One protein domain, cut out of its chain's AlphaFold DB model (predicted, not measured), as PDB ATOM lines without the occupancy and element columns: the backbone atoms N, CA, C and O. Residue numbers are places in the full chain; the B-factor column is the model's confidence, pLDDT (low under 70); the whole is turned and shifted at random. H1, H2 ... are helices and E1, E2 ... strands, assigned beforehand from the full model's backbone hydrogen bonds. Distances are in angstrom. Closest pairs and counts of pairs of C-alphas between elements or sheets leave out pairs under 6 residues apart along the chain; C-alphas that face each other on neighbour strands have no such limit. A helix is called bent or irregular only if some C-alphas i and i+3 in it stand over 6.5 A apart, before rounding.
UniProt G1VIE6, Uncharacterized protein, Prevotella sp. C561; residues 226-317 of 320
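What this domain is: This is residues 226 to 317 of the 320 residues of an uncharacterized protein of Prevotella sp. C561 (UniProt G1VIE6). Look first for a tiny sheet of two strands, E1 and E2, side by side between a cluster of five helices at one end of the domain and an end built mostly of loops, where the short helix H3 lies. In the cluster, H4 and H5 both pack on H2, and the longest helix, H6, packs on H1. The printed part has 92 residues, with six named helices and two named strands in the order E1, H1, H2, H3, E2, H4, H5, H6; the sheet is parallel and the class is mostly helix. The whole is compact, with a radius of gyration of the C-alphas of 13.4 A and spans of 38 by 26 by 24 A.

Where its parts are: Find C-alpha 232 at (50.956, 3.160, -6.466), where E1 begins; it runs to residue 234. E2 is residues 275 to 277. Between them come H1, residues 238 to 242, H2, residues 244 to 251 and 10.6 A long, and H3, residues 265 to 268. H3 is neither bent nor irregular, but only just: C-alphas 265 and 268 are 6.1 A apart. After E2, H4 takes residues 279 to 288 and H5 residues 290 to 299, each 14.2 A long. H6 runs 20.5 A from residue 302 to C-alpha 315 at (40.076, -12.866, -13.790).

How they stand to each other: Begin at E1 and E2, parallel at 28 degrees, where N 233 and O 275 are 2.8 A apart and N 277 and O 233 are 3.0 A apart, both within hydrogen-bond range. E1, H1, H2, H3 and E2 form a strand-helix-strand unit, two parallel neighbour strands with helices between them in the chain. The closest C-alphas of E1 and H3, Phe 233 and Ser 268, are 6.7 A apart. The hub is H2, touching three helices. It touches H5 at a shallow tilt of 31 degrees, opposite ways, closest at the C-alphas of Leu 250 and Leu 293, 6.3 A. It touches H4 at a steep tilt of 60 degrees, the same way, closest at the C-alphas of Ile 251 and Ile 285, 6.3 A. H1 and H2 only just touch, with 3 pairs of C-alphas within 8 A, and only at the corner; their closest C-alphas, Ser 239 and Phe 247, are 5.2 A apart. H1 touches H6, closest at the C-alphas of Ala 241 and Ser 307, 5.7 A. H2 and H6 are apart. Every O i to N i+4 pair is within hydrogen-bond range in H1, H2, H4 and H5, against 9 of 10 in H6; H3 is too short for such a pair.

The domain as a whole: The C-alphas farthest apart, Ile 271 and Asp 302, are 39.9 A apart. The printed part has no cut. The link from H2 to H3, residues 252 to 264, is long. Mean pLDDT of the printed part is 94.7; look to residues 315 to 317 for values under 70.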
ATOM      1  N   VAL A 226      59.397  11.779  -6.984       98.38
ATOM      2  CA  VAL A 226      58.547  11.679  -5.795       98.38
ATOM      3  C   VAL A 226      59.036  10.593  -4.832       98.38
ATOM      4  O   VAL A 226      59.846   9.729  -5.171       98.38
ATOM      5  N   GLY A 227      58.564  10.666  -3.586       98.00
ATOM      6  CA  GLY A 227      58.770   9.615  -2.587       98.00
ATOM      7  C   GLY A 227      57.753   8.466  -2.706       98.00
ATOM      8  O   GLY A 227      56.722   8.631  -3.368       98.00
ATOM      9  N   PRO A 228      57.992   7.332  -2.020       97.50
ATOM     10  CA  PRO A 228      57.139   6.139  -2.070       97.50
ATOM     11  C   PRO A 228      55.655   6.374  -1.768       97.50
ATOM     12  O   PRO A 228      54.794   5.768  -2.402       97.50
ATOM     13  N   ASP A 229      55.342   7.295  -0.852       97.19
ATOM     14  CA  ASP A 229      53.963   7.603  -0.449       97.19
ATOM     15  C   ASP A 229      53.103   8.170  -1.589       97.19
ATOM     16  O   ASP A 229      51.875   8.106  -1.526       97.19
ATOM     17  N   ASN A 230      53.729   8.689  -2.650       97.94
ATOM     18  CA  ASN A 230      53.048   9.233  -3.825       97.94
ATOM     19  C   ASN A 230      52.991   8.246  -4.999       97.94
ATOM     20  O   ASN A 230      52.512   8.612  -6.073       97.94
ATOM     21  N   ILE A 231      53.455   7.007  -4.806       98.25
ATOM     22  CA  ILE A 231      53.462   5.962  -5.829       98.25
ATOM     23  C   ILE A 231      52.445   4.871  -5.493       98.25
ATOM     24  O   ILE A 231      52.293   4.460  -4.340       98.25
ATOM     25  N   ILE A 232      51.764   4.375  -6.521       97.62
ATOM     26  CA  ILE A 232      50.956   3.160  -6.466       97.62
ATOM     27  C   ILE A 232      51.509   2.128  -7.447       97.62
ATOM     28  O   ILE A 232      51.755   2.423  -8.615       97.62
ATOM     29  N   PHE A 233      51.707   0.901  -6.973       96.69
ATOM     30  CA  PHE A 233      52.130  -0.222  -7.800       96.69
ATOM     31  C   PHE A 233      50.904  -1.023  -8.251       96.69
ATOM     32  O   PHE A 233      50.261  -1.705  -7.446       96.69
ATOM     33  N   ASP A 234      50.585  -0.956  -9.543       96.50
ATOM     34  CA  ASP A 234      49.497  -1.731 -10.136       96.50
ATOM     35  C   ASP A 234      49.921  -3.179 -10.404       96.50
ATOM     36  O   ASP A 234      50.512  -3.506 -11.431       96.50
ATOM     37  N   ALA A 235      49.575  -4.074  -9.478       95.12
ATOM     38  CA  ALA A 235      49.802  -5.506  -9.643       95.12
ATOM     39  C   ALA A 235      48.679  -6.216 -10.414       95.12
ATOM     40  O   ALA A 235      48.811  -7.400 -10.716       95.12
ATOM     41  N   SER A 236      47.580  -5.518 -10.702       95.06
ATOM     42  CA  SER A 236      46.423  -6.060 -11.421       95.06
ATOM     43  C   SER A 236      46.563  -5.962 -12.944       95.06
ATOM     44  O   SER A 236      45.872  -6.660 -13.687       95.06
ATOM     45  N   GLY A 237      47.420  -5.054 -13.422       95.44
ATOM     46  CA  GLY A 237      47.559  -4.724 -14.837       95.44
ATOM     47  C   GLY A 237      46.394  -3.914 -15.417       95.44
ATOM     48  O   GLY A 237      46.313  -3.774 -16.640       95.44
ATOM     49  N   LEU A 238      45.484  -3.390 -14.586       96.88
ATOM     50  CA  LEU A 238      44.375  -2.561 -15.050       96.88
ATOM     51  C   LEU A 238      44.884  -1.285 -15.728       96.88
ATOM     52  O   LEU A 238      44.410  -0.941 -16.808       96.88
ATOM     53  N   SER A 239      45.854  -0.594 -15.131       97.06
ATOM     54  CA  SER A 239      46.428   0.636 -15.687       97.06
ATOM     55  C   SER A 239      46.983   0.435 -17.095       97.06
ATOM     56  O   SER A 239      46.717   1.254 -17.973       97.06
ATOM     57  N   ALA A 240      47.645  -0.695 -17.351       95.62
ATOM     58  CA  ALA A 240      48.119  -1.063 -18.680       95.62
ATOM     59  C   ALA A 240      46.969  -1.316 -19.674       95.62
ATOM     60  O   ALA A 240      47.132  -1.104 -20.872       95.62
ATOM     61  N   ALA A 241      45.801  -1.760 -19.199       96.62
ATOM     62  CA  ALA A 241      44.644  -2.042 -20.047       96.62
ATOM     63  C   ALA A 241      43.829  -0.789 -20.413       96.62
ATOM     64  O   ALA A 241      43.287  -0.725 -21.513       96.62
ATOM     65  N   ILE A 242      43.698   0.186 -19.504       97.06
ATOM     66  CA  ILE A 242      42.781   1.337 -19.680       97.06
ATOM     67  C   ILE A 242      43.461   2.711 -19.618       97.06
ATOM     68  O   ILE A 242      42.786   3.741 -19.730       97.06
ATOM     69  N   GLY A 243      44.778   2.734 -19.429       96.81
ATOM     70  CA  GLY A 243      45.576   3.938 -19.233       96.81
ATOM     71  C   GLY A 243      45.512   4.491 -17.804       96.81
ATOM     72  O   GLY A 243      44.526   4.318 -17.078       96.81
ATOM     73  N   ALA A 244      46.569   5.213 -17.423       97.19
ATOM     74  CA  ALA A 244      46.770   5.785 -16.091       97.19
ATOM     75  C   ALA A 244      45.599   6.674 -15.630       97.19
ATOM     76  O   ALA A 244      45.022   6.446 -14.569       97.19
ATOM     77  N   SER A 245      45.147   7.617 -16.467       96.31
ATOM     78  CA  SER A 245      44.056   8.544 -16.123       96.31
ATOM     79  C   SER A 245      42.744   7.834 -15.777       96.31
ATOM     80  O   SER A 245      42.049   8.215 -14.831       96.31
ATOM     81  N   SER A 246      42.388   6.794 -16.538       97.38
ATOM     82  CA  SER A 246      41.192   5.992 -16.264       97.38
ATOM     83  C   SER A 246      41.364   5.171 -14.993       97.38
ATOM     84  O   SER A 246      40.443   5.102 -14.182       97.38
ATOM     85  N   PHE A 247      42.548   4.590 -14.805       98.12
ATOM     86  CA  PHE A 247      42.899   3.830 -13.616       98.12
ATOM     87  C   PHE A 247      42.772   4.677 -12.345       98.12
ATOM     88  O   PHE A 247      41.984   4.309 -11.474       98.12
ATOM     89  N   TYR A 248      43.415   5.849 -12.273       97.94
ATOM     90  CA  TYR A 248      43.330   6.745 -11.110       97.94
ATOM     91  C   TYR A 248      41.901   7.143 -10.786       97.94
ATOM     92  O   TYR A 248      41.482   7.096  -9.629       97.94
ATOM     93  N   ARG A 249      41.126   7.484 -11.819       96.62
ATOM     94  CA  ARG A 249      39.724   7.856 -11.665       96.62
ATOM     95  C   ARG A 249      38.882   6.712 -11.103       96.62
ATOM     96  O   ARG A 249      38.018   6.970 -10.271       96.62
ATOM     97  N   LEU A 250      39.087   5.486 -11.582       96.75
ATOM     98  CA  LEU A 250      38.305   4.325 -11.159       96.75
ATOM     99  C   LEU A 250      38.624   3.898  -9.727       96.75
ATOM    100  O   LEU A 250      37.704   3.541  -8.994       96.75
ATOM    101  N   ILE A 251      39.896   3.950  -9.325       96.12
ATOM    102  CA  ILE A 251      40.304   3.540  -7.974       96.12
ATOM    103  C   ILE A 251      40.246   4.685  -6.953       96.12
ATOM    104  O   ILE A 251      40.308   4.436  -5.754       96.12
ATOM    105  N   GLY A 252      40.119   5.932  -7.416       95.69
ATOM    106  CA  GLY A 252      39.988   7.113  -6.565       95.69
ATOM    107  C   GLY A 252      41.272   7.504  -5.829       95.69
ATOM    108  O   GLY A 252      41.189   8.014  -4.714       95.69
ATOM    109  N   THR A 253      42.446   7.263  -6.418       96.12
ATOM    110  CA  THR A 253      43.741   7.618  -5.810       96.12
ATOM    111  C   THR A 253      44.255   8.978  -6.289       96.12
ATOM    112  O   THR A 253      43.951   9.412  -7.399       96.12
ATOM    113  N   THR A 254      45.064   9.632  -5.455       96.44
ATOM    114  CA  THR A 254      45.877  10.807  -5.821       96.44
ATOM    115  C   THR A 254      47.345  10.450  -6.062       96.44
ATOM    116  O   THR A 254      48.152  11.338  -6.317       96.44
ATOM    117  N   LYS A 255      47.709   9.170  -5.911       98.00
ATOM    118  CA  LYS A 255      49.051   8.655  -6.189       98.00
ATOM    119  C   LYS A 255      49.234   8.419  -7.683       98.00
ATOM    120  O   LYS A 255      48.263   8.253  -8.417       98.00
ATOM    121  N   HIS A 256      50.489   8.324  -8.092       98.31
ATOM    122  CA  HIS A 256      50.895   8.136  -9.475       98.31
ATOM    123  C   HIS A 256      51.542   6.767  -9.703       98.31
ATOM    124  O   HIS A 256      52.022   6.118  -8.775       98.31
ATOM    125  N   LEU A 257      51.532   6.306 -10.951       98.38
ATOM    126  CA  LEU A 257      52.262   5.107 -11.359       98.38
ATOM    127  C   LEU A 257      53.740   5.491 -11.526       98.38
ATOM    128  O   LEU A 257      54.045   6.662 -11.769       98.38
ATOM    129  N   PRO A 258      54.675   4.536 -11.418       97.88
ATOM    130  CA  PRO A 258      56.037   4.753 -11.890       97.88
ATOM    131  C   PRO A 258      56.038   5.121 -13.379       97.88
ATOM    132  O   PRO A 258      55.176   4.653 -14.127       97.88
ATOM    133  N   HIS A 259      57.013   5.921 -13.815       97.75
ATOM    134  CA  HIS A 259      57.165   6.257 -15.230       97.75
ATOM    135  C   HIS A 259      57.285   4.988 -16.092       97.75
ATOM    136  O   HIS A 259      57.960   4.032 -15.713       97.75
ATOM    137  N   GLU A 260      56.662   4.966 -17.270       95.31
ATOM    138  CA  GLU A 260      56.619   3.757 -18.109       95.31
ATOM    139  C   GLU A 260      57.992   3.332 -18.647       95.31
ATOM    140  O   GLU A 260      58.212   2.157 -18.943       95.31
ATOM    141  N   SER A 261      58.928   4.278 -18.758       95.56
ATOM    142  CA  SER A 261      60.278   4.004 -19.255       95.56
ATOM    143  C   SER A 261      61.208   3.383 -18.209       95.56
ATOM    144  O   SER A 261      62.259   2.869 -18.586       95.56
ATOM    145  N   ILE A 262      60.865   3.425 -16.916       96.19
ATOM    146  CA  ILE A 262      61.747   2.933 -15.851       96.19
ATOM    147  C   ILE A 262      61.395   1.492 -15.459       96.19
ATOM    148  O   ILE A 262      60.227   1.115 -15.354       96.19
ATOM    149  N   ASP A 263      62.413   0.679 -15.178       95.69
ATOM    150  CA  ASP A 263      62.245  -0.634 -14.558       95.69
ATOM    151  C   ASP A 263      61.837  -0.453 -13.092       95.69
ATOM    152  O   ASP A 263      62.656  -0.290 -12.186       95.69
ATOM    153  N   SER A 264      60.525  -0.465 -12.870       94.75
ATOM    154  CA  SER A 264      59.898  -0.322 -11.557       94.75
ATOM    155  C   SER A 264      59.633  -1.659 -10.858       94.75
ATOM    156  O   SER A 264      58.995  -1.692  -9.805       94.75
ATOM    157  N   SER A 265      60.123  -2.783 -11.393       93.19
ATOM    158  CA  SER A 265      59.833  -4.119 -10.851       93.19
ATOM    159  C   SER A 265      60.277  -4.287  -9.388       93.19
ATOM    160  O   SER A 265      59.607  -4.960  -8.590       93.19
ATOM    161  N   SER A 266      61.373  -3.623  -9.010       93.75
ATOM    162  CA  SER A 266      61.920  -3.601  -7.651       93.75
ATOM    163  C   SER A 266      61.008  -2.897  -6.641       93.75
ATOM    164  O   SER A 266      60.988  -3.298  -5.479       93.75
ATOM    165  N   LEU A 267      60.184  -1.935  -7.068       95.62
ATOM    166  CA  LEU A 267      59.307  -1.147  -6.193       95.62
ATOM    167  C   LEU A 267      58.214  -1.979  -5.506       95.62
ATOM    168  O   LEU A 267      57.671  -1.573  -4.487       95.62
ATOM    169  N   SER A 268      57.931  -3.180  -6.019       93.81
ATOM    170  CA  SER A 268      56.987  -4.127  -5.413       93.81
ATOM    171  C   SER A 268      57.466  -4.761  -4.098       93.81
ATOM    172  O   SER A 268      56.725  -5.538  -3.493       93.81
ATOM    173  N   LYS A 269      58.715  -4.513  -3.686       96.00
ATOM    174  CA  LYS A 269      59.312  -5.086  -2.473       96.00
ATOM    175  C   LYS A 269      58.921  -4.283  -1.235       96.00
ATOM    176  O   LYS A 269      59.007  -3.059  -1.234       96.00
ATOM    177  N   ASP A 270      58.609  -4.997  -0.154       95.00
ATOM    178  CA  ASP A 270      58.096  -4.428   1.101       95.00
ATOM    179  C   ASP A 270      58.976  -3.316   1.693       95.00
ATOM    180  O   ASP A 270      58.457  -2.392   2.315       95.00
ATOM    181  N   ILE A 271      60.296  -3.365   1.471       96.00
ATOM    182  CA  ILE A 271      61.238  -2.355   1.977       96.00
ATOM    183  C   ILE A 271      60.924  -0.935   1.494       96.00
ATOM    184  O   ILE A 271      61.214   0.023   2.204       96.00
ATOM    185  N   PHE A 272      60.318  -0.793   0.312       96.94
ATOM    186  CA  PHE A 272      59.982   0.511  -0.250       96.94
ATOM    187  C   PHE A 272      58.665   1.069   0.295       96.94
ATOM    188  O   PHE A 272      58.391   2.245   0.090       96.94
ATOM    189  N   GLY A 273      57.847   0.260   0.981       95.50
ATOM    190  CA  GLY A 273      56.588   0.718   1.579       95.50
ATOM    191  C   GLY A 273      55.542   1.214   0.572       95.50
ATOM    192  O   GLY A 273      54.619   1.927   0.956       95.50
ATOM    193  N   ILE A 274      55.675   0.858  -0.708       97.12
ATOM    194  CA  ILE A 274      54.781   1.316  -1.774       97.12
ATOM    195  C   ILE A 274      53.469   0.542  -1.723       97.12
ATOM    196  O   ILE A 274      53.442  -0.684  -1.593       97.12
ATOM    197  N   GLU A 275      52.363   1.268  -1.863       95.88
ATOM    198  CA  GLU A 275      51.042   0.662  -1.934       95.88
ATOM    199  C   GLU A 275      50.928  -0.215  -3.182       95.88
ATOM    200  O   GLU A 275      51.090   0.255  -4.308       95.88
ATOM    201  N   LYS A 276      50.606  -1.489  -2.972       95.44
ATOM    202  CA  LYS A 276      50.359  -2.457  -4.034       95.44
ATOM    203  C   LYS A 276      48.865  -2.708  -4.161       95.44
ATOM    204  O   LYS A 276      48.247  -3.206  -3.221       95.44
ATOM    205  N   ILE A 277      48.309  -2.442  -5.336       95.75
ATOM    206  CA  ILE A 277      46.898  -2.695  -5.618       95.75
ATOM    207  C   ILE A 277      46.744  -3.953  -6.479       95.75
ATOM    208  O   ILE A 277      47.334  -4.072  -7.553       95.75
ATOM    209  N   THR A 278      46.005  -4.935  -5.961       95.94
ATOM    210  CA  THR A 278      45.731  -6.211  -6.643       95.94
ATOM    211  C   THR A 278      44.387  -6.170  -7.353       95.94
ATOM    212  O   THR A 278      43.572  -5.276  -7.113       95.94
ATOM    213  N   THR A 279      44.120  -7.162  -8.200       95.56
ATOM    214  CA  THR A 279      42.826  -7.266  -8.871       95.56
ATOM    215  C   THR A 279      41.665  -7.347  -7.874       95.56
ATOM    216  O   THR A 279      40.667  -6.648  -8.041       95.56
ATOM    217  N   GLU A 280      41.795  -8.125  -6.797       94.62
ATOM    218  CA  GLU A 280      40.749  -8.260  -5.775       94.62
ATOM    219  C   GLU A 280      40.448  -6.925  -5.088       94.62
ATOM    220  O   GLU A 280      39.282  -6.585  -4.874       94.62
ATOM    221  N   ALA A 281      41.491  -6.145  -4.782       95.69
ATOM    222  CA  ALA A 281      41.339  -4.817  -4.199       95.69
ATOM    223  C   ALA A 281      40.592  -3.875  -5.152       95.69
ATOM    224  O   ALA A 281      39.658  -3.192  -4.732       95.69
ATOM    225  N   ILE A 282      40.935  -3.888  -6.445       96.19
ATOM    226  CA  ILE A 282      40.239  -3.086  -7.459       96.19
ATOM    227  C   ILE A 282      38.776  -3.491  -7.571       96.19
ATOM    228  O   ILE A 282      37.911  -2.621  -7.539       96.19
ATOM    229  N   ILE A 283      38.476  -4.788  -7.677       94.94
ATOM    230  CA  ILE A 283      37.091  -5.270  -7.765       94.94
ATOM    231  C   ILE A 283      36.295  -4.785  -6.552       94.94
ATOM    232  O   ILE A 283      35.223  -4.208  -6.722       94.94
ATOM    233  N   SER A 284      36.853  -4.914  -5.345       95.62
ATOM    234  CA  SER A 284      36.210  -4.418  -4.128       95.62
ATOM    235  C   SER A 284      35.979  -2.901  -4.158       95.62
ATOM    236  O   SER A 284      34.899  -2.433  -3.794       95.62
ATOM    237  N   ILE A 285      36.948  -2.109  -4.630       96.12
ATOM    238  CA  ILE A 285      36.792  -0.653  -4.779       96.12
ATOM    239  C   ILE A 285      35.666  -0.327  -5.766       96.12
ATOM    240  O   ILE A 285      34.829   0.528  -5.475       96.12
ATOM    241  N   LEU A 286      35.611  -1.014  -6.908       95.25
ATOM    242  CA  LEU A 286      34.605  -0.790  -7.946       95.25
ATOM    243  C   LEU A 286      33.194  -1.181  -7.490       95.25
ATOM    244  O   LEU A 286      32.240  -0.450  -7.760       95.25
ATOM    245  N   GLU A 287      33.055  -2.295  -6.769       94.44
ATOM    246  CA  GLU A 287      31.786  -2.739  -6.179       94.44
ATOM    247  C   GLU A 287      31.262  -1.749  -5.132       94.44
ATOM    248  O   GLU A 287      30.056  -1.516  -5.050       94.44
ATOM    249  N   ASN A 288      32.161  -1.121  -4.371       95.62
ATOM    250  CA  ASN A 288      31.805  -0.106  -3.382       95.62
ATOM    251  C   ASN A 288      31.578   1.290  -3.993       95.62
ATOM    252  O   ASN A 288      30.915   2.123  -3.379       95.62
ATOM    253  N   ASN A 289      32.076   1.547  -5.208       94.56
ATOM    254  CA  ASN A 289      31.994   2.843  -5.892       94.56
ATOM    255  C   ASN A 289      31.291   2.744  -7.258       94.56
ATOM    256  O   ASN A 289      31.761   3.277  -8.270       94.56
ATOM    257  N   LEU A 290      30.122   2.091  -7.295       94.44
ATOM    258  CA  LEU A 290      29.367   1.844  -8.533       94.44
ATOM    259  C   LEU A 290      29.039   3.111  -9.330       94.44
ATOM    260  O   LEU A 290      28.949   3.047 -10.555       94.44
ATOM    261  N   ASP A 291      28.844   4.254  -8.674       95.56
ATOM    262  CA  ASP A 291      28.528   5.507  -9.366       95.56
ATOM    263  C   ASP A 291      29.718   6.030 -10.180       95.56
ATOM    264  O   ASP A 291      29.536   6.480 -11.314       95.56
ATOM    265  N   ILE A 292      30.944   5.898  -9.655       94.81
ATOM    266  CA  ILE A 292      32.178   6.248 -10.374       94.81
ATOM    267  C   ILE A 292      32.344   5.332 -11.586       94.81
ATOM    268  O   ILE A 292      32.563   5.825 -12.696       94.81
ATOM    269  N   LEU A 293      32.164   4.021 -11.391       95.94
ATOM    270  CA  LEU A 293      32.255   3.030 -12.461       95.94
ATOM    271  C   LEU A 293      31.219   3.287 -13.564       95.94
ATOM    272  O   LEU A 293      31.579   3.368 -14.735       95.94
ATOM    273  N   LYS A 294      29.939   3.467 -13.211       96.06
ATOM    274  CA  LYS A 294      28.867   3.757 -14.182       96.06
ATOM    275  C   LYS A 294      29.164   5.023 -14.975       96.06
ATOM    276  O   LYS A 294      29.032   5.020 -16.197       96.06
ATOM    277  N   LYS A 295      29.577   6.092 -14.289       96.88
ATOM    278  CA  LYS A 295      29.924   7.358 -14.937       96.88
ATOM    279  C   LYS A 295      31.093   7.177 -15.907       96.88
ATOM    280  O   LYS A 295      31.025   7.663 -17.029       96.88
ATOM    281  N   TRP A 296      32.137   6.452 -15.500       97.25
ATOM    282  CA  TRP A 296      33.275   6.147 -16.367       97.25
ATOM    283  C   TRP A 296      32.860   5.315 -17.589       97.25
ATOM    284  O   TRP A 296      33.204   5.679 -18.705       97.25
ATOM    285  N   ILE A 297      32.039   4.271 -17.421       96.12
ATOM    286  CA  ILE A 297      31.536   3.447 -18.538       96.12
ATOM    287  C   ILE A 297      30.767   4.290 -19.565       96.12
ATOM    288  O   ILE A 297      30.930   4.072 -20.765       96.12
ATOM    289  N   ILE A 298      29.930   5.234 -19.116       96.62
ATOM    290  CA  ILE A 298      29.145   6.108 -20.005       96.62
ATOM    291  C   ILE A 298      30.053   7.061 -20.794       96.62
ATOM    292  O   ILE A 298      29.801   7.309 -21.970       96.62
ATOM    293  N   GLU A 299      31.092   7.596 -20.153       95.94
ATOM    294  CA  GLU A 299      31.964   8.627 -20.728       95.94
ATOM    295  C   GLU A 299      33.134   8.065 -21.555       95.94
ATOM    296  O   GLU A 299      33.646   8.765 -22.426       95.94
ATOM    297  N   SER A 300      33.564   6.826 -21.305       95.38
ATOM    298  CA  SER A 300      34.688   6.192 -22.012       95.38
ATOM    299  C   SER A 300      34.356   5.817 -23.460       95.38
ATOM    300  O   SER A 300      33.191   5.657 -23.831       95.38
ATOM    301  N   SER A 301      35.387   5.629 -24.287       96.12
ATOM    302  CA  SER A 301      35.234   5.122 -25.656       96.12
ATOM    303  C   SER A 301      34.906   3.621 -25.687       96.12
ATOM    304  O   SER A 301      35.062   2.915 -24.685       96.12
ATOM    305  N   ASP A 302      34.454   3.119 -26.842       96.12
ATOM    306  CA  ASP A 302      34.197   1.686 -27.034       96.12
ATOM    307  C   ASP A 302      35.467   0.844 -26.879       96.12
ATOM    308  O   ASP A 302      35.413  -0.241 -26.297       96.12
ATOM    309  N   GLU A 303      36.615   1.355 -27.327       96.12
ATOM    310  CA  GLU A 303      37.907   0.679 -27.190       96.12
ATOM    311  C   GLU A 303      38.278   0.512 -25.714       96.12
ATOM    312  O   GLU A 303      38.518  -0.609 -25.268       96.12
ATOM    313  N   LEU A 304      38.226   1.593 -24.923       95.56
ATOM    314  CA  LEU A 304      38.539   1.546 -23.489       95.56
ATOM    315  C   LEU A 304      37.589   0.630 -22.716       95.56
ATOM    316  O   LEU A 304      38.025  -0.131 -21.850       95.56
ATOM    317  N   ARG A 305      36.287   0.674 -23.033       96.62
ATOM    318  CA  ARG A 305      35.305  -0.252 -22.453       96.62
ATOM    319  C   ARG A 305      35.650  -1.701 -22.785       96.62
ATOM    320  O   ARG A 305      35.580  -2.554 -21.906       96.62
ATOM    321  N   THR A 306      36.024  -1.974 -24.032       97.06
ATOM    322  CA  THR A 306      36.395  -3.320 -24.478       97.06
ATOM    323  C   THR A 306      37.623  -3.821 -23.724       97.06
ATOM    324  O   THR A 306      37.549  -4.887 -23.117       97.06
ATOM    325  N   SER A 307      38.697  -3.029 -23.646       97.06
ATOM    326  CA  SER A 307      39.909  -3.388 -22.895       97.06
ATOM    327  C   SER A 307      39.637  -3.614 -21.404       97.06
ATOM    328  O   SER A 307      40.162  -4.559 -20.814       97.06
ATOM    329  N   PHE A 308      38.758  -2.810 -20.797       96.88
ATOM    330  CA  PHE A 308      38.311  -3.015 -19.418       96.88
ATOM    331  C   PHE A 308      37.574  -4.350 -19.228       96.88
ATOM    332  O   PHE A 308      37.865  -5.097 -18.292       96.88
ATOM    333  N   TYR A 309      36.631  -4.682 -20.116       95.50
ATOM    334  CA  TYR A 309      35.904  -5.951 -20.041       95.50
ATOM    335  C   TYR A 309      36.800  -7.158 -20.320       95.50
ATOM    336  O   TYR A 309      36.622  -8.201 -19.691       95.50
ATOM    337  N   GLU A 310      37.772  -7.031 -21.221       95.81
ATOM    338  CA  GLU A 310      38.782  -8.061 -21.463       95.81
ATOM    339  C   GLU A 310      39.659  -8.295 -20.232       95.81
ATOM    340  O   GLU A 310      39.911  -9.448 -19.878       95.81
ATOM    341  N   TRP A 311      40.085  -7.225 -19.553       95.62
ATOM    342  CA  TRP A 311      40.793  -7.320 -18.277       95.62
ATOM    343  C   TRP A 311      39.936  -8.039 -17.219       95.62
ATOM    344  O   TRP A 311      40.367  -9.059 -16.685       95.62
ATOM    345  N   LEU A 312      38.678  -7.624 -17.021       93.12
ATOM    346  CA  LEU A 312      37.740  -8.297 -16.107       93.12
ATOM    347  C   LEU A 312      37.508  -9.779 -16.457       93.12
ATOM    348  O   LEU A 312      37.294 -10.612 -15.575       93.12
ATOM    349  N   ALA A 313      37.497 -10.127 -17.744       90.81
ATOM    350  CA  ALA A 313      37.259 -11.493 -18.199       90.81
ATOM    351  C   ALA A 313      38.448 -12.429 -17.935       90.81
ATOM    352  O   ALA A 313      38.234 -13.634 -17.769       90.81
ATOM    353  N   LYS A 314      39.683 -11.906 -17.884       84.56
ATOM    354  CA  LYS A 314      40.884 -12.694 -17.551       84.56
ATOM    355  C   LYS A 314      40.817 -13.246 -16.126       84.56
ATOM    356  O   LYS A 314      41.185 -14.395 -15.916       84.56
ATOM    357  N   GLU A 315      40.232 -12.493 -15.204       66.56
ATOM    358  CA  GLU A 315      40.076 -12.866 -13.790       66.56
ATOM    359  C   GLU A 315      39.047 -13.981 -13.561       66.56
ATOM    360  O   GLU A 315      39.145 -14.768 -12.624       66.56
ATOM    361  N   LYS A 316      38.067 -14.123 -14.464       56.53
ATOM    362  CA  LYS A 316      37.085 -15.221 -14.403       56.53
ATOM    363  C   LYS A 316      37.633 -16.572 -14.867       56.53
ATOM    364  O   LYS A 316      36.880 -17.547 -14.867       56.53
ATOM    365  N   ARG A 317      38.903 -16.661 -15.275       45.03
ATOM    366  CA  ARG A 317      39.574 -17.939 -15.535       45.03
ATOM    367  C   ARG A 317      40.373 -18.333 -14.291       45.03
ATOM    368  O   ARG A 317      41.518 -17.905 -14.179       45.03
TER     369      ARG A 317